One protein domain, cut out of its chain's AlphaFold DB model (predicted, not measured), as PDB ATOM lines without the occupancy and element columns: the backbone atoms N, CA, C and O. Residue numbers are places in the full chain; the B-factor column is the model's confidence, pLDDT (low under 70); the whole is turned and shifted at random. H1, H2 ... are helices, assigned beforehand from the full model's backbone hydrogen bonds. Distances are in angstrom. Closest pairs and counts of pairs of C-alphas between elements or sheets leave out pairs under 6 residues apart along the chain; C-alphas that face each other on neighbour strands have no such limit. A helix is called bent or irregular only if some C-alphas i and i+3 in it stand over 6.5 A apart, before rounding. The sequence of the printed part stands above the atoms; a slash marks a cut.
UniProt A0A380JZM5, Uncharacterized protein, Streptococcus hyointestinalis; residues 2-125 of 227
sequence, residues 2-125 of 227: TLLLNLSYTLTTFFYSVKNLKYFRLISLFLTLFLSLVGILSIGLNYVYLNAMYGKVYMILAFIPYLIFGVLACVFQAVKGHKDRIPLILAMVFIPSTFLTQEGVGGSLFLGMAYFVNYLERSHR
ATOM      1  N   THR A   2     151.524 133.301 187.123       72.25
ATOM      2  CA  THR A   2     151.864 131.867 186.965       72.25
ATOM      3  C   THR A   2     153.062 131.394 187.797       72.25
ATOM      4  O   THR A   2     153.003 130.320 188.380       72.25
ATOM      5  N   LEU A   3     154.118 132.205 187.937       75.50
ATOM      6  CA  LEU A   3     155.320 131.828 188.701       75.50
ATOM      7  C   LEU A   3     155.058 131.696 190.215       75.50
ATOM      8  O   LEU A   3     155.489 130.727 190.828       75.50
ATOM      9  N   LEU A   4     154.281 132.613 190.802       74.38
ATOM     10  CA  LEU A   4     153.873 132.552 192.215       74.38
ATOM     11  C   LEU A   4     152.903 131.396 192.494       74.38
ATOM     12  O   LEU A   4     152.984 130.770 193.547       74.38
ATOM     13  N   LEU A   5     152.004 131.093 191.551       77.19
ATOM     14  CA  LEU A   5     151.100 129.944 191.646       77.19
ATOM     15  C   LEU A   5     151.869 128.620 191.578       77.19
ATOM     16  O   LEU A   5     151.626 127.745 192.404       77.19
ATOM     17  N   ASN A   6     152.833 128.504 190.661       75.12
ATOM     18  CA  ASN A   6     153.692 127.326 190.556       75.12
ATOM     19  C   ASN A   6     154.583 127.162 191.790       75.12
ATOM     20  O   ASN A   6     154.684 126.056 192.306       75.12
ATOM     21  N   LEU A   7     155.166 128.249 192.307       77.25
ATOM     22  CA  LEU A   7     155.960 128.227 193.539       77.25
ATOM     23  C   LEU A   7     155.110 127.832 194.756       77.25
ATOM     24  O   LEU A   7     155.524 127.023 195.580       77.25
ATOM     25  N   SER A   8     153.899 128.377 194.863       77.44
ATOM     26  CA  SER A   8     152.955 128.007 195.918       77.44
ATOM     27  C   SER A   8     152.587 126.525 195.825       77.44
ATOM     28  O   SER A   8     152.643 125.809 196.823       77.44
ATOM     29  N   TYR A   9     152.288 126.028 194.624       78.12
ATOM     30  CA  TYR A   9     151.963 124.624 194.394       78.12
ATOM     31  C   TYR A   9     153.130 123.694 194.748       78.12
ATOM     32  O   TYR A   9     152.929 122.708 195.458       78.12
ATOM     33  N   THR A  10     154.358 124.015 194.328       78.31
ATOM     34  CA  THR A  10     155.545 123.201 194.638       78.31
ATOM     35  C   THR A  10     155.870 123.207 196.124       78.31
ATOM     36  O   THR A  10     156.105 122.137 196.682       78.31
ATOM     37  N   LEU A  11     155.802 124.362 196.795       77.06
ATOM     38  CA  LEU A  11     155.985 124.455 198.248       77.06
ATOM     39  C   LEU A  11     154.919 123.654 198.995       77.06
ATOM     40  O   LEU A  11     155.240 122.894 199.901       77.06
ATOM     41  N   THR A  12     153.654 123.767 198.595       74.50
ATOM     42  CA  THR A  12     152.558 123.035 199.244       74.50
ATOM     43  C   THR A  12     152.713 121.527 199.039       74.50
ATOM     44  O   THR A  12     152.649 120.756 199.993       74.50
ATOM     45  N   THR A  13     153.043 121.088 197.825       73.94
ATOM     46  CA  THR A  13     153.359 119.675 197.558       73.94
ATOM     47  C   THR A  13     154.536 119.208 198.417       73.94
ATOM     48  O   THR A  13     154.519 118.113 198.982       73.94
ATOM     49  N   PHE A  14     155.550 120.064 198.563       74.62
ATOM     50  CA  PHE A  14     156.726 119.771 199.363       74.62
ATOM     51  C   PHE A  14     156.389 119.623 200.853       74.62
ATOM     52  O   PHE A  14     156.795 118.634 201.449       74.62
ATOM     53  N   PHE A  15     155.618 120.530 201.456       72.19
ATOM     54  CA  PHE A  15     155.300 120.479 202.891       72.19
ATOM     55  C   PHE A  15     154.352 119.339 203.288       72.19
ATOM     56  O   PHE A  15     154.431 118.849 204.417       72.19
ATOM     57  N   TYR A  16     153.459 118.923 202.387       71.50
ATOM     58  CA  TYR A  16     152.381 117.976 202.700       71.50
ATOM     59  C   TYR A  16     152.640 116.544 202.205       71.50
ATOM     60  O   TYR A  16     151.937 115.621 202.612       71.50
ATOM     61  N   SER A  17     153.685 116.317 201.399       72.44
ATOM     62  CA  SER A  17     154.091 114.962 201.017       72.44
ATOM     63  C   SER A  17     154.558 114.148 202.229       72.44
ATOM     64  O   SER A  17     155.406 114.590 203.008       72.44
ATOM     65  N   VAL A  18     154.096 112.900 202.344       67.38
ATOM     66  CA  VAL A  18     154.479 111.973 203.427       67.38
ATOM     67  C   VAL A  18     155.988 111.713 203.467       67.38
ATOM     68  O   VAL A  18     156.564 111.562 204.545       67.38
ATOM     69  N   LYS A  19     156.667 111.704 202.311       69.19
ATOM     70  CA  LYS A  19     158.137 111.596 202.257       69.19
ATOM     71  C   LYS A  19     158.814 112.795 202.924       69.19
ATOM     72  O   LYS A  19     159.779 112.619 203.657       69.19
ATOM     73  N   ASN A  20     158.266 113.989 202.744       71.44
ATOM     74  CA  ASN A  20     158.833 115.222 203.279       71.44
ATOM     75  C   ASN A  20     158.440 115.481 204.730       71.44
ATOM     76  O   ASN A  20     159.261 115.989 205.483       71.44
ATOM     77  N   LEU A  21     157.271 115.011 205.172       72.31
ATOM     78  CA  LEU A  21     156.926 114.922 206.595       72.31
ATOM     79  C   LEU A  21     157.972 114.109 207.384       72.31
ATOM     80  O   LEU A  21     158.269 114.434 208.533       72.31
ATOM     81  N   LYS A  22     158.588 113.089 206.762       75.44
ATOM     82  CA  LYS A  22     159.696 112.323 207.369       75.44
ATOM     83  C   LYS A  22     160.970 113.156 207.486       75.44
ATOM     84  O   LYS A  22     161.575 113.168 208.555       75.44
ATOM     85  N   TYR A  23     161.361 113.853 206.419       78.06
ATOM     86  CA  TYR A  23     162.526 114.743 206.446       78.06
ATOM     87  C   TYR A  23     162.336 115.879 207.447       78.06
ATOM     88  O   TYR A  23     163.242 116.165 208.220       78.06
ATOM     89  N   PHE A  24     161.136 116.456 207.507       79.81
ATOM     90  CA  PHE A  24     160.800 117.511 208.453       79.81
ATOM     91  C   PHE A  24     160.908 117.030 209.903       79.81
ATOM     92  O   PHE A  24     161.497 117.723 210.726       79.81
ATOM     93  N   ARG A  25     160.450 115.806 210.209       80.94
ATOM     94  CA  ARG A  25     160.643 115.189 211.533       80.94
ATOM     95  C   ARG A  25     162.120 115.011 211.876       80.94
ATOM     96  O   ARG A  25     162.518 115.277 213.004       80.94
ATOM     97  N   LEU A  26     162.921 114.530 210.929       83.00
ATOM     98  CA  LEU A  26     164.344 114.283 211.149       83.00
ATOM     99  C   LEU A  26     165.095 115.603 211.370       83.00
ATOM    100  O   LEU A  26     165.817 115.729 212.353       83.00
ATOM    101  N   ILE A  27     164.843 116.610 210.533       86.31
ATOM    102  CA  ILE A  27     165.390 117.966 210.683       86.31
ATOM    103  C   ILE A  27     164.953 118.584 212.012       86.31
ATOM    104  O   ILE A  27     165.793 119.097 212.742       86.31
ATOM    105  N   SER A  28     163.663 118.501 212.350       85.69
ATOM    106  CA  SER A  28     163.124 118.988 213.623       85.69
ATOM    107  C   SER A  28     163.826 118.321 214.805       85.69
ATOM    108  O   SER A  28     164.287 119.017 215.700       85.69
ATOM    109  N   LEU A  29     164.024 117.000 214.768       85.94
ATOM    110  CA  LEU A  29     164.728 116.263 215.817       85.94
ATOM    111  C   LEU A  29     166.186 116.718 215.965       85.94
ATOM    112  O   LEU A  29     166.623 116.973 217.086       85.94
ATOM    113  N   PHE A  30     166.923 116.859 214.860       88.44
ATOM    114  CA  PHE A  30     168.299 117.365 214.897       88.44
ATOM    115  C   PHE A  30     168.367 118.799 215.420       88.44
ATOM    116  O   PHE A  30     169.209 119.101 216.263       88.44
ATOM    117  N   LEU A  31     167.466 119.669 214.964       88.75
ATOM    118  CA  LEU A  31     167.424 121.069 215.367       88.75
ATOM    119  C   LEU A  31     167.055 121.204 216.850       88.75
ATOM    120  O   LEU A  31     167.718 121.934 217.579       88.75
ATOM    121  N   THR A  32     166.054 120.458 217.325       88.94
ATOM    122  CA  THR A  32     165.668 120.419 218.740       88.94
ATOM    123  C   THR A  32     166.806 119.883 219.607       88.94
ATOM    124  O   THR A  32     167.092 120.484 220.640       88.94
ATOM    125  N   LEU A  33     167.497 118.812 219.192       89.62
ATOM    126  CA  LEU A  33     168.662 118.292 219.918       89.62
ATOM    127  C   LEU A  33     169.788 119.324 219.984       89.62
ATOM    128  O   LEU A  33     170.269 119.626 221.073       89.62
ATOM    129  N   PHE A  34     170.166 119.900 218.846       92.75
ATOM    130  CA  PHE A  34     171.225 120.901 218.774       92.75
ATOM    131  C   PHE A  34     170.915 122.122 219.650       92.75
ATOM    132  O   PHE A  34     171.714 122.479 220.514       92.75
ATOM    133  N   LEU A  35     169.723 122.708 219.501       89.81
ATOM    134  CA  LEU A  35     169.281 123.850 220.305       89.81
ATOM    135  C   LEU A  35     169.205 123.505 221.797       89.81
ATOM    136  O   LEU A  35     169.566 124.329 222.631       89.81
ATOM    137  N   SER A  36     168.782 122.286 222.147       86.69
ATOM    138  CA  SER A  36     168.752 121.851 223.545       86.69
ATOM    139  C   SER A  36     170.150 121.725 224.151       86.69
ATOM    140  O   SER A  36     170.361 122.174 225.273       86.69
ATOM    141  N   LEU A  37     171.120 121.189 223.402       89.75
ATOM    142  CA  LEU A  37     172.506 121.060 223.851       89.75
ATOM    143  C   LEU A  37     173.153 122.430 224.049       89.75
ATOM    144  O   LEU A  37     173.731 122.679 225.103       89.75
ATOM    145  N   VAL A  38     173.003 123.328 223.072       90.62
ATOM    146  CA  VAL A  38     173.492 124.710 223.180       90.62
ATOM    147  C   VAL A  38     172.823 125.415 224.361       90.62
ATOM    148  O   VAL A  38     173.510 126.019 225.179       90.62
ATOM    149  N   GLY A  39     171.505 125.261 224.521       87.12
ATOM    150  CA  GLY A  39     170.761 125.835 225.639       87.12
ATOM    151  C   GLY A  39     171.263 125.369 227.009       87.12
ATOM    152  O   GLY A  39     171.481 126.189 227.900       87.12
ATOM    153  N   ILE A  40     171.505 124.064 227.171       84.81
ATOM    154  CA  ILE A  40     172.045 123.483 228.410       84.81
ATOM    155  C   ILE A  40     173.470 123.984 228.677       84.81
ATOM    156  O   ILE A  40     173.785 124.340 229.814       84.81
ATOM    157  N   LEU A  41     174.323 124.046 227.650       88.94
ATOM    158  CA  LEU A  41     175.691 124.553 227.783       88.94
ATOM    159  C   LEU A  41     175.712 126.027 228.203       88.94
ATOM    160  O   LEU A  41     176.433 126.375 229.137       88.94
ATOM    161  N   SER A  42     174.880 126.872 227.591       87.88
ATOM    162  CA  SER A  42     174.740 128.284 227.967       87.88
ATOM    163  C   SER A  42     174.234 128.459 229.405       87.88
ATOM    164  O   SER A  42     174.730 129.315 230.134       87.88
ATOM    165  N   ILE A  43     173.324 127.601 229.880       84.31
ATOM    166  CA  ILE A  43     172.915 127.593 231.296       84.31
ATOM    167  C   ILE A  43     174.078 127.171 232.208       84.31
ATOM    168  O   ILE A  43     174.266 127.753 233.276       84.31
ATOM    169  N   GLY A  44     174.887 126.191 231.799       84.12
ATOM    170  CA  GLY A  44     176.104 125.819 232.523       84.12
ATOM    171  C   GLY A  44     177.080 126.993 232.647       84.12
ATOM    172  O   GLY A  44     177.541 127.301 233.749       84.12
ATOM    173  N   LEU A  45     177.331 127.698 231.541       88.06
ATOM    174  CA  LEU A  45     178.169 128.899 231.513       88.06
ATOM    175  C   LEU A  45     177.596 130.021 232.385       88.06
ATOM    176  O   LEU A  45     178.355 130.643 233.127       88.06
ATOM    177  N   ASN A  46     176.275 130.228 232.384       88.88
ATOM    178  CA  ASN A  46     175.607 131.184 233.274       88.88
ATOM    179  C   ASN A  46     175.998 130.955 234.744       88.88
ATOM    180  O   ASN A  46     176.422 131.886 235.424       88.88
ATOM    181  N   TYR A  47     175.937 129.711 235.230       83.75
ATOM    182  CA  TYR A  47     176.318 129.404 236.613       83.75
ATOM    183  C   TYR A  47     177.813 129.608 236.888       83.75
ATOM    184  O   TYR A  47     178.169 130.044 237.986       83.75
ATOM    185  N   VAL A  48     178.685 129.335 235.914       86.88
ATOM    186  CA  VAL A  48     180.128 129.604 236.038       86.88
ATOM    187  C   VAL A  48     180.389 131.108 236.156       86.88
ATOM    188  O   VAL A  48     181.102 131.525 237.070       86.88
ATOM    189  N   TYR A  49     179.768 131.923 235.301       87.69
ATOM    190  CA  TYR A  49     179.896 133.382 235.341       87.69
ATOM    191  C   TYR A  49     179.343 133.982 236.633       87.69
ATOM    192  O   TYR A  49     180.009 134.800 237.266       87.69
ATOM    193  N   LEU A  50     178.161 133.544 237.064       85.75
ATOM    194  CA  LEU A  50     177.564 134.015 238.312       85.75
ATOM    195  C   LEU A  50     178.429 133.656 239.527       85.75
ATOM    196  O   LEU A  50     178.609 134.475 240.427       85.75
ATOM    197  N   ASN A  51     179.023 132.461 239.534       86.38
ATOM    198  CA  ASN A  51     179.956 132.061 240.579       86.38
ATOM    199  C   ASN A  51     181.251 132.896 240.563       86.38
ATOM    200  O   ASN A  51     181.770 133.230 241.625       86.38
ATOM    201  N   ALA A  52     181.755 133.264 239.384       87.44
ATOM    202  CA  ALA A  52     182.922 134.135 239.261       87.44
ATOM    203  C   ALA A  52     182.639 135.576 239.731       87.44
ATOM    204  O   ALA A  52     183.500 136.178 240.363       87.44
ATOM    205  N   MET A  53     181.442 136.115 239.462       85.69
ATOM    206  CA  MET A  53     181.062 137.475 239.870       85.69
ATOM    207  C   MET A  53     180.707 137.598 241.355       85.69
ATOM    208  O   MET A  53     181.157 138.530 242.014       85.69
ATOM    209  N   TYR A  54     179.875 136.692 241.874       85.19
ATOM    210  CA  TYR A  54     179.267 136.835 243.205       85.19
ATOM    211  C   TYR A  54     179.845 135.876 244.254       85.19
ATOM    212  O   TYR A  54     179.573 136.012 245.447       85.19
ATOM    213  N   GLY A  55     180.654 134.904 243.827       84.75
ATOM    214  CA  GLY A  55     181.252 133.896 244.694       84.75
ATOM    215  C   GLY A  55     180.299 132.758 245.078       84.75
ATOM    216  O   GLY A  55     179.071 132.880 245.090       84.75
ATOM    217  N   LYS A  56     180.892 131.617 245.453       83.19
ATOM    218  CA  LYS A  56     180.168 130.364 245.743       83.19
ATOM    219  C   LYS A  56     179.125 130.508 246.851       83.19
ATOM    220  O   LYS A  56     178.036 129.962 246.740       83.19
ATOM    221  N   VAL A  57     179.458 131.232 247.920       81.56
ATOM    222  CA  VAL A  57     178.603 131.350 249.114       81.56
ATOM    223  C   VAL A  57     177.302 132.083 248.789       81.56
ATOM    224  O   VAL A  57     176.227 131.622 249.170       81.56
ATOM    225  N   TYR A  58     177.385 133.170 248.017       79.56
ATOM    226  CA  TYR A  58     176.207 133.899 247.562       79.56
ATOM    227  C   TYR A  58     175.348 133.042 246.630       79.56
ATOM    228  O   TYR A  58     174.140 132.971 246.816       79.56
ATOM    229  N   MET A  59     175.962 132.319 245.688       80.44
ATOM    230  CA  MET A  59     175.239 131.422 244.776       80.44
ATOM    231  C   MET A  59     174.446 130.337 245.512       80.44
ATOM    232  O   MET A  59     173.298 130.049 245.170       80.44
ATOM    233  N   ILE A  60     175.053 129.749 246.541       80.19
ATOM    234  CA  ILE A  60     174.429 128.734 247.394       80.19
ATOM    235  C   ILE A  60     173.225 129.344 248.120       80.19
ATOM    236  O   ILE A  60     172.124 128.812 248.022       80.19
ATOM    237  N   LEU A  61     173.400 130.484 248.789       80.56
ATOM    238  CA  LEU A  61     172.327 131.145 249.541       80.56
ATOM    239  C   LEU A  61     171.201 131.673 248.644       80.56
ATOM    240  O   LEU A  61     170.035 131.594 249.020       80.56
ATOM    241  N   ALA A  62     171.539 132.194 247.466       78.44
ATOM    242  CA  ALA A  62     170.589 132.836 246.572       78.44
ATOM    243  C   ALA A  62     169.815 131.841 245.701       78.44
ATOM    244  O   ALA A  62     168.661 132.116 245.421       78.44
ATOM    245  N   PHE A  63     170.388 130.706 245.275       76.19
ATOM    246  CA  PHE A  63     169.738 129.816 244.293       76.19
ATOM    247  C   PHE A  63     169.335 128.438 244.833       76.19
ATOM    248  O   PHE A  63     168.356 127.865 244.348       76.19
ATOM    249  N   ILE A  64     170.020 127.900 245.850       80.44
ATOM    250  CA  ILE A  64     169.653 126.591 246.422       80.44
ATOM    251  C   ILE A  64     168.254 126.600 247.049       80.44
ATOM    252  O   ILE A  64     167.523 125.638 246.806       80.44
ATOM    253  N   PRO A  65     167.816 127.649 247.778       82.88
ATOM    254  CA  PRO A  65     166.448 127.690 248.285       82.88
ATOM    255  C   PRO A  65     165.417 127.545 247.162       82.88
ATOM    256  O   PRO A  65     164.502 126.735 247.281       82.88
ATOM    257  N   TYR A  66     165.603 128.240 246.033       81.44
ATOM    258  CA  TYR A  66     164.699 128.140 244.882       81.44
ATOM    259  C   TYR A  66     164.665 126.729 244.292       81.44
ATOM    260  O   TYR A  66     163.580 126.230 243.996       81.44
ATOM    261  N   LEU A  67     165.814 126.058 244.165       79.69
ATOM    262  CA  LEU A  67     165.871 124.670 243.695       79.69
ATOM    263  C   LEU A  67     165.149 123.714 244.652       79.69
ATOM    264  O   LEU A  67     164.351 122.895 244.200       79.69
ATOM    265  N   ILE A  68     165.376 123.840 245.963       83.62
ATOM    266  CA  ILE A  68     164.735 122.990 246.976       83.62
ATOM    267  C   ILE A  68     163.217 123.199 246.974       83.62
ATOM    268  O   ILE A  68     162.463 122.231 246.838       83.62
ATOM    269  N   PHE A  69     162.751 124.449 247.071       86.31
ATOM    270  CA  PHE A  69     161.319 124.761 247.032       86.31
ATOM    271  C   PHE A  69     160.687 124.361 245.694       86.31
ATOM    272  O   PHE A  69     159.561 123.864 245.671       86.31
ATOM    273  N   GLY A  70     161.426 124.498 244.594       85.38
ATOM    274  CA  GLY A  70     161.031 124.046 243.266       85.38
ATOM    275  C   GLY A  70     160.788 122.544 243.185       85.38
ATOM    276  O   GLY A  70     159.725 122.112 242.731       85.38
ATOM    277  N   VAL A  71     161.744 121.741 243.660       85.50
ATOM    278  CA  VAL A  71     161.632 120.275 243.696       85.50
ATOM    279  C   VAL A  71     160.476 119.849 244.595       85.50
ATOM    280  O   VAL A  71     159.642 119.049 244.168       85.50
ATOM    281  N   LEU A  72     160.360 120.424 245.796       88.38
ATOM    282  CA  LEU A  72     159.254 120.137 246.715       88.38
ATOM    283  C   LEU A  72     157.893 120.459 246.084       88.38
ATOM    284  O   LEU A  72     156.975 119.641 246.152       88.38
ATOM    285  N   ALA A  73     157.766 121.606 245.414       87.19
ATOM    286  CA  ALA A  73     156.540 121.994 244.725       87.19
ATOM    287  C   ALA A  73     156.217 121.063 243.539       87.19
ATOM    288  O   ALA A  73     155.051 120.712 243.334       87.19
ATOM    289  N   CYS A  74     157.228 120.607 242.792       87.12
ATOM    290  CA  CYS A  74     157.049 119.626 241.718       87.12
ATOM    291  C   CYS A  74     156.567 118.274 242.258       87.12
ATOM    292  O   CYS A  74     155.598 117.723 241.733       87.12
ATOM    293  N   VAL A  75     157.195 117.765 243.323       88.31
ATOM    294  CA  VAL A  75     156.794 116.513 243.988       88.31
ATOM    295  C   VAL A  75     155.372 116.635 244.528       88.31
ATOM    296  O   VAL A  75     154.540 115.766 244.278       88.31
ATOM    297  N   PHE A  76     155.050 117.746 245.187       89.31
ATOM    298  CA  PHE A  76     153.713 117.999 245.712       89.31
ATOM    299  C   PHE A  76     152.637 117.986 244.615       89.31
ATOM    300  O   PHE A  76     151.593 117.348 244.782       89.31
ATOM    301  N   GLN A  77     152.888 118.625 243.466       88.25
ATOM    302  CA  GLN A  77     151.935 118.588 242.352       88.25
ATOM    303  C   GLN A  77     151.889 117.250 241.625       88.25
ATOM    304  O   GLN A  77     150.818 116.871 241.145       88.25
ATOM    305  N   ALA A  78     152.994 116.505 241.590       85.94
ATOM    306  CA  ALA A  78     152.990 115.136 241.099       85.94
ATOM    307  C   ALA A  78     152.101 114.235 241.975       85.94
ATOM    308  O   ALA A  78     151.283 113.493 241.431       85.94
ATOM    309  N   VAL A  79     152.194 114.359 243.305       89.25
ATOM    310  CA  VAL A  79     151.359 113.619 244.271       89.25
ATOM    311  C   VAL A  79     149.880 113.992 244.138       89.25
ATOM    312  O   VAL A  79     149.024 113.112 244.150       89.25
ATOM    313  N   LYS A  80     149.558 115.275 243.931       87.12
ATOM    314  CA  LYS A  80     148.174 115.730 243.691       87.12
ATOM    315  C   LYS A  80     147.617 115.380 242.304       87.12
ATOM    316  O   LYS A  80     146.469 115.703 242.012       87.12
ATOM    317  N   GLY A  81     148.412 114.767 241.428       85.00
ATOM    318  CA  GLY A  81     148.006 114.440 240.060       85.00
ATOM    319  C   GLY A  81     147.942 115.643 239.108       85.00
ATOM    320  O   GLY A  81     147.577 115.481 237.948       85.00
ATOM    321  N   HIS A  82     148.347 116.840 239.543       84.44
ATOM    322  CA  HIS A  82     148.377 118.056 238.723       84.44
ATOM    323  C   HIS A  82     149.703 118.197 237.966       84.44
ATOM    324  O   HIS A  82     150.406 119.206 238.086       84.44
ATOM    325  N   LYS A  83     150.052 117.179 237.170       81.56
ATOM    326  CA  LYS A  83     151.319 117.129 236.417       81.56
ATOM    327  C   LYS A  83     151.481 118.297 235.438       81.56
ATOM    328  O   LYS A  83     152.599 118.742 235.202       81.56
ATOM    329  N   ASP A  84     150.373 118.862 234.969       82.19
ATOM    330  CA  ASP A  84     150.332 120.000 234.043       82.19
ATOM    331  C   ASP A  84     150.948 121.283 234.629       82.19
ATOM    332  O   ASP A  84     151.329 122.188 233.893       82.19
ATOM    333  N   ARG A  85     151.059 121.374 235.964       79.94
ATOM    334  CA  ARG A  85     151.620 122.543 236.666       79.94
ATOM    335  C   ARG A  85     153.128 122.445 236.893       79.94
ATOM    336  O   ARG A  85     153.759 123.461 237.174       79.94
ATOM    337  N   ILE A  86     153.711 121.253 236.760       80.88
ATOM    338  CA  ILE A  86     155.147 121.007 236.968       80.88
ATOM    339  C   ILE A  86     156.021 121.870 236.036       80.88
ATOM    340  O   ILE A  86     156.959 122.488 236.535       80.88
ATOM    341  N   PRO A  87     155.716 122.015 234.727       77.19
ATOM    342  CA  PRO A  87     156.514 122.858 233.835       77.19
ATOM    343  C   PRO A  87     156.545 124.329 234.265       77.19
ATOM    344  O   PRO A  87     157.586 124.971 234.179       77.19
ATOM    345  N   LEU A  88     155.421 124.854 234.768       79.56
ATOM    346  CA  LEU A  88     155.321 126.234 235.252       79.56
ATOM    347  C   LEU A  88     156.189 126.451 236.501       79.56
ATOM    348  O   LEU A  88     156.866 127.467 236.618       79.56
ATOM    349  N   ILE A  89     156.185 125.482 237.420       81.69
ATOM    350  CA  ILE A  89     157.010 125.523 238.633       81.69
ATOM    351  C   ILE A  89     158.494 125.494 238.258       81.69
ATOM    352  O   ILE A  89     159.260 126.316 238.750       81.69
ATOM    353  N   LEU A  90     158.894 124.607 237.343       77.88
ATOM    354  CA  LEU A  90     160.270 124.560 236.841       77.88
ATOM    355  C   LEU A  90     160.667 125.887 236.180       77.88
ATOM    356  O   LEU A  90     161.736 126.418 236.464       77.88
ATOM    357  N   ALA A  91     159.784 126.471 235.370       75.31
ATOM    358  CA  ALA A  91     160.009 127.784 234.780       75.31
ATOM    359  C   ALA A  91     160.253 128.854 235.863       75.31
ATOM    360  O   ALA A  91     161.254 129.557 235.805       75.31
ATOM    361  N   MET A  92     159.419 128.926 236.903       75.94
ATOM    362  CA  MET A  92     159.595 129.890 238.001       75.94
ATOM    363  C   MET A  92     160.908 129.716 238.779       75.94
ATOM    364  O   MET A  92     161.433 130.694 239.302       75.94
ATOM    365  N   VAL A  93     161.442 128.496 238.852       78.31
ATOM    366  CA  VAL A  93     162.685 128.187 239.579       78.31
ATOM    367  C   VAL A  93     163.918 128.568 238.763       78.31
ATOM    368  O   VAL A  93     164.857 129.149 239.302       78.31
ATOM    369  N   PHE A  94     163.921 128.260 237.466       72.00
ATOM    370  CA  PHE A  94     165.104 128.442 236.624       72.00
ATOM    371  C   PHE A  94     165.167 129.824 235.964       72.00
ATOM    372  O   PHE A  94     166.255 130.398 235.879       72.00
ATOM    373  N   ILE A  95     164.026 130.404 235.574       75.12
ATOM    374  CA  ILE A  95     163.966 131.685 234.853       75.12
ATOM    375  C   ILE A  95     164.689 132.834 235.585       75.12
ATOM    376  O   ILE A  95     165.473 133.527 234.930       75.12
ATOM    377  N   PRO A  96     164.521 133.047 236.908       73.56
ATOM    378  CA  PRO A  96     165.151 134.176 237.598       73.56
ATOM    379  C   PRO A  96     166.679 134.181 237.480       73.56
ATOM    380  O   PRO A  96     167.277 135.229 237.257       73.56
ATOM    381  N   SER A  97     167.311 133.006 237.551       74.38
ATOM    382  CA  SER A  97     168.768 132.875 237.410       74.38
ATOM    383  C   SER A  97     169.263 133.119 235.984       74.38
ATOM    384  O   SER A  97     170.407 133.518 235.781       74.38
ATOM    385  N   THR A  98     168.406 132.892 234.986       77.88
ATOM    386  CA  THR A  98     168.779 133.022 233.575       77.88
ATOM    387  C   THR A  98     168.786 134.468 233.088       77.88
ATOM    388  O   THR A  98     169.471 134.765 232.124       77.88
ATOM    389  N   PHE A  99     168.108 135.401 233.765       81.75
ATOM    390  CA  PHE A  99     168.112 136.815 233.362       81.75
ATOM    391  C   PHE A  99     169.336 137.611 233.829       81.75
ATOM    392  O   PHE A  99     169.508 138.758 233.426       81.75
ATOM    393  N   LEU A 100     170.181 137.024 234.677       82.44
ATOM    394  CA  LEU A 100     171.301 137.732 235.296       82.44
ATOM    395  C   LEU A 100     172.539 137.823 234.400       82.44
ATOM    396  O   LEU A 100     173.401 138.664 234.640       82.44
ATOM    397  N   THR A 101     172.641 136.980 233.370       84.69
ATOM    398  CA  THR A 101     173.761 137.009 232.424       84.69
ATOM    399  C   THR A 101     173.278 136.835 230.991       84.69
ATOM    400  O   THR A 101     172.206 136.282 230.735       84.69
ATOM    401  N   GLN A 102     174.102 137.274 230.038       86.62
ATOM    402  CA  GLN A 102     173.851 137.067 228.611       86.62
ATOM    403  C   GLN A 102     173.746 135.575 228.265       86.62
ATOM    404  O   GLN A 102     172.866 135.188 227.499       86.62
ATOM    405  N   GLU A 103     174.573 134.733 228.893       86.50
ATOM    406  CA  GLU A 103     174.554 133.280 228.696       86.50
ATOM    407  C   GLU A 103     173.269 132.640 229.221       86.50
ATOM    408  O   GLU A 103     172.691 131.768 228.575       86.50
ATOM    409  N   GLY A 104     172.758 133.110 230.361       85.00
ATOM    410  CA  GLY A 104     171.479 132.646 230.888       85.00
ATOM    411  C   GLY A 104     170.323 132.973 229.938       85.00
ATOM    412  O   GLY A 104     169.516 132.095 229.621       85.00
ATOM    413  N   VAL A 105     170.278 134.207 229.424       87.69
ATOM    414  CA  VAL A 105     169.234 134.649 228.488       87.69
ATOM    415  C   VAL A 105     169.331 133.869 227.179       87.69
ATOM    416  O   VAL A 105     168.318 133.364 226.690       87.69
ATOM    417  N   GLY A 106     170.545 133.708 226.645       86.56
ATOM    418  CA  GLY A 106     170.809 132.900 225.457       86.56
ATOM    419  C   GLY A 106     170.353 131.452 225.636       86.56
ATOM    420  O   GLY A 106     169.611 130.932 224.803       86.56
ATOM    421  N   GLY A 107     170.702 130.827 226.762       86.19
ATOM    422  CA  GLY A 107     170.308 129.454 227.076       86.19
ATOM    423  C   GLY A 107     168.792 129.254 227.114       86.19
ATOM    424  O   GLY A 107     168.265 128.334 226.480       86.19
ATOM    425  N   SER A 108     168.074 130.164 227.778       85.75
ATOM    426  CA  SER A 108     166.607 130.166 227.816       85.75
ATOM    427  C   SER A 108     165.983 130.337 226.428       85.75
ATOM    428  O   SER A 108     165.019 129.641 226.097       85.75
ATOM    429  N   LEU A 109     166.539 131.218 225.588       88.69
ATOM    430  CA  LEU A 109     166.070 131.414 224.215       88.69
ATOM    431  C   LEU A 109     166.266 130.159 223.359       88.69
ATOM    432  O   LEU A 109     165.331 129.756 222.666       88.69
ATOM    433  N   PHE A 110     167.427 129.505 223.435       89.06
ATOM    434  CA  PHE A 110     167.682 128.277 222.678       89.06
ATOM    435  C   PHE A 110     166.747 127.136 223.089       89.06
ATOM    436  O   PHE A 110     166.192 126.457 222.222       89.06
ATOM    437  N   LEU A 111     166.481 126.967 224.390       85.88
ATOM    438  CA  LEU A 111     165.490 125.995 224.866       85.88
ATOM    439  C   LEU A 111     164.067 126.345 224.408       85.88
ATOM    440  O   LEU A 111     163.316 125.461 223.987       85.88
ATOM    441  N   GLY A 112     163.704 127.630 224.430       85.56
ATOM    442  CA  GLY A 112     162.427 128.114 223.906       85.56
ATOM    443  C   GLY A 112     162.267 127.841 222.408       85.56
ATOM    444  O   GLY A 112     161.222 127.351 221.975       85.56
ATOM    445  N   MET A 113     163.316 128.073 221.615       87.19
ATOM    446  CA  MET A 113     163.339 127.740 220.189       87.19
ATOM    447  C   MET A 113     163.236 126.229 219.962       87.19
ATOM    448  O   MET A 113     162.470 125.800 219.102       87.19
ATOM    449  N   ALA A 114     163.938 125.413 220.755       87.56
ATOM    450  CA  ALA A 114     163.854 123.955 220.674       87.56
ATOM    451  C   ALA A 114     162.416 123.459 220.911       87.56
ATOM    452  O   ALA A 114     161.914 122.613 220.162       87.56
ATOM    453  N   TYR A 115     161.739 124.027 221.917       86.94
ATOM    454  CA  TYR A 115     160.326 123.771 222.191       86.94
ATOM    455  C   TYR A 115     159.435 124.206 221.022       86.94
ATOM    456  O   TYR A 115     158.580 123.437 220.581       86.94
ATOM    457  N   PHE A 116     159.657 125.406 220.483       86.50
ATOM    458  CA  PHE A 116     158.864 125.943 219.379       86.50
ATOM    459  C   PHE A 116     158.993 125.110 218.097       86.50
ATOM    460  O   PHE A 116     157.993 124.822 217.444       86.50
ATOM    461  N   VAL A 117     160.200 124.650 217.767       86.62
ATOM    462  CA  VAL A 117     160.458 123.755 216.627       86.62
ATOM    463  C   VAL A 117     159.674 122.449 216.762       86.62
ATOM    464  O   VAL A 117     159.040 122.003 215.803       86.62
ATOM    465  N   ASN A 118     159.682 121.852 217.954       83.31
ATOM    466  CA  ASN A 118     158.946 120.619 218.225       83.31
ATOM    467  C   ASN A 118     157.424 120.858 218.197       83.31
ATOM    468  O   ASN A 118     156.664 120.054 217.660       83.31
ATOM    469  N   TYR A 119     156.970 122.008 218.706       84.19
ATOM    470  CA  TYR A 119     155.571 122.424 218.638       84.19
ATOM    471  C   TYR A 119     155.080 122.584 217.191       84.19
ATOM    472  O   TYR A 119     154.032 122.038 216.845       84.19
ATOM    473  N   LEU A 120     155.836 123.283 216.337       84.19
ATOM    474  CA  LEU A 120     155.487 123.464 214.925       84.19
ATOM    475  C   LEU A 120     155.381 122.127 214.194       84.19
ATOM    476  O   LEU A 120     154.433 121.897 213.447       84.19
ATOM    477  N   GLU A 121     156.335 121.231 214.430       83.69
ATOM    478  CA  GLU A 121     156.341 119.916 213.802       83.69
ATOM    479  C   GLU A 121     155.162 119.050 214.257       83.69
ATOM    480  O   GLU A 121     154.479 118.439 213.426       83.69
ATOM    481  N   ARG A 122     154.852 119.067 215.555       79.75
ATOM    482  CA  ARG A 122     153.680 118.383 216.098       79.75
ATOM    483  C   ARG A 122     152.383 118.944 215.516       79.75
ATOM    484  O   ARG A 122     151.560 118.164 215.040       79.75
ATOM    485  N   SER A 123     152.231 120.268 215.511       80.00
ATOM    486  CA  SER A 123     151.050 120.954 214.977       80.00
ATOM    487  C   SER A 123     150.836 120.637 213.497       80.00
ATOM    488  O   SER A 123     149.715 120.349 213.088       80.00
ATOM    489  N   HIS A 124     151.907 120.640 212.696       82.25
ATOM    490  CA  HIS A 124     151.834 120.306 211.271       82.25
ATOM    491  C   HIS A 124     151.334 118.872 211.049       82.25
ATOM    492  O   HIS A 124     150.452 118.628 210.227       82.25
ATOM    493  N   ARG A 125     151.830 117.904 211.831       77.06
ATOM    494  CA  ARG A 125     151.371 116.503 211.747       77.06
ATOM    495  C   ARG A 125     149.923 116.325 212.184       77.06
ATOM    496  O   ARG A 125     149.191 115.566 211.547       77.06
TER     497      ARG A 125
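This is residues 2 to 125 of the 227 residues of an uncharacterized protein of Streptococcus hyointestinalis (UniProt A0A380JZM5). Two pairs of helices form a flat, open V: long H2 runs side by side with H5 as one arm, and the hairpin of H3 and H4 makes the other, the arms meeting where H2 leads into H3 and H4 into H5. At the far end of the first arm, residues 2 to 14 of H1 stick out. The 124 printed residues have five named helices, H1 to H5 in chain order, and no named strand: all helix. The whole is loose, with a radius of gyration of the C-alphas of 20.1 A and spans of 66 by 38 by 21 A.

H1, residues 2 to 16, is close to but not clearly touching H2, residues 18 to 54, about perpendicular at 76 degrees; their closest C-alphas, of Phe 14 and Asn 20, are 6.4 A apart. H2 touches H5, residues 102 to 125, at a shallow tilt of 18 degrees, opposite ways, closest at the C-alphas of Gly 39 and Gly 107, 3.9 A. H3, residues 56 to 79, and H4, residues 83 to 98, touch as a hairpin at a shallow tilt of 9 degrees, closest at the C-alphas of Cys 74 and Ile 86, 5.3 A. H4 and H5, also a hairpin, touch through residues 95 to 98 and 104 to 108 alone, closest at the C-alphas of Thr 98 and Gly 104, 3.8 A. H2 to H5 are an up and down bundle, each running against the one before. H3 and H5 are apart. Every O i to N i+4 pair is within hydrogen-bond range in H1, H2 and H5, against 18 of 20 in H3 and 8 of 12 in H4.

H1 begins at C-alpha 2 (151.864, 131.867, 186.965). H2 measures 53.1 A, H3 33.4 A and H5 34.8 A from first to last C-alpha. H3 has a kink of 32 degrees near residue 63. H3 and H4 are only just irregular: C-alphas 62 and 65, and C-alphas 84 and 87, are each 6.8 A apart. H5 ends at C-alpha 125 (151.371, 116.503, 211.747).

The C-alphas farthest apart, of Thr 2 and Val 57, are 67.7 A apart. The printed part has no cut, and its four links are tight. Mean pLDDT of the printed part is 82.3; residues 18 to 19 are under 70.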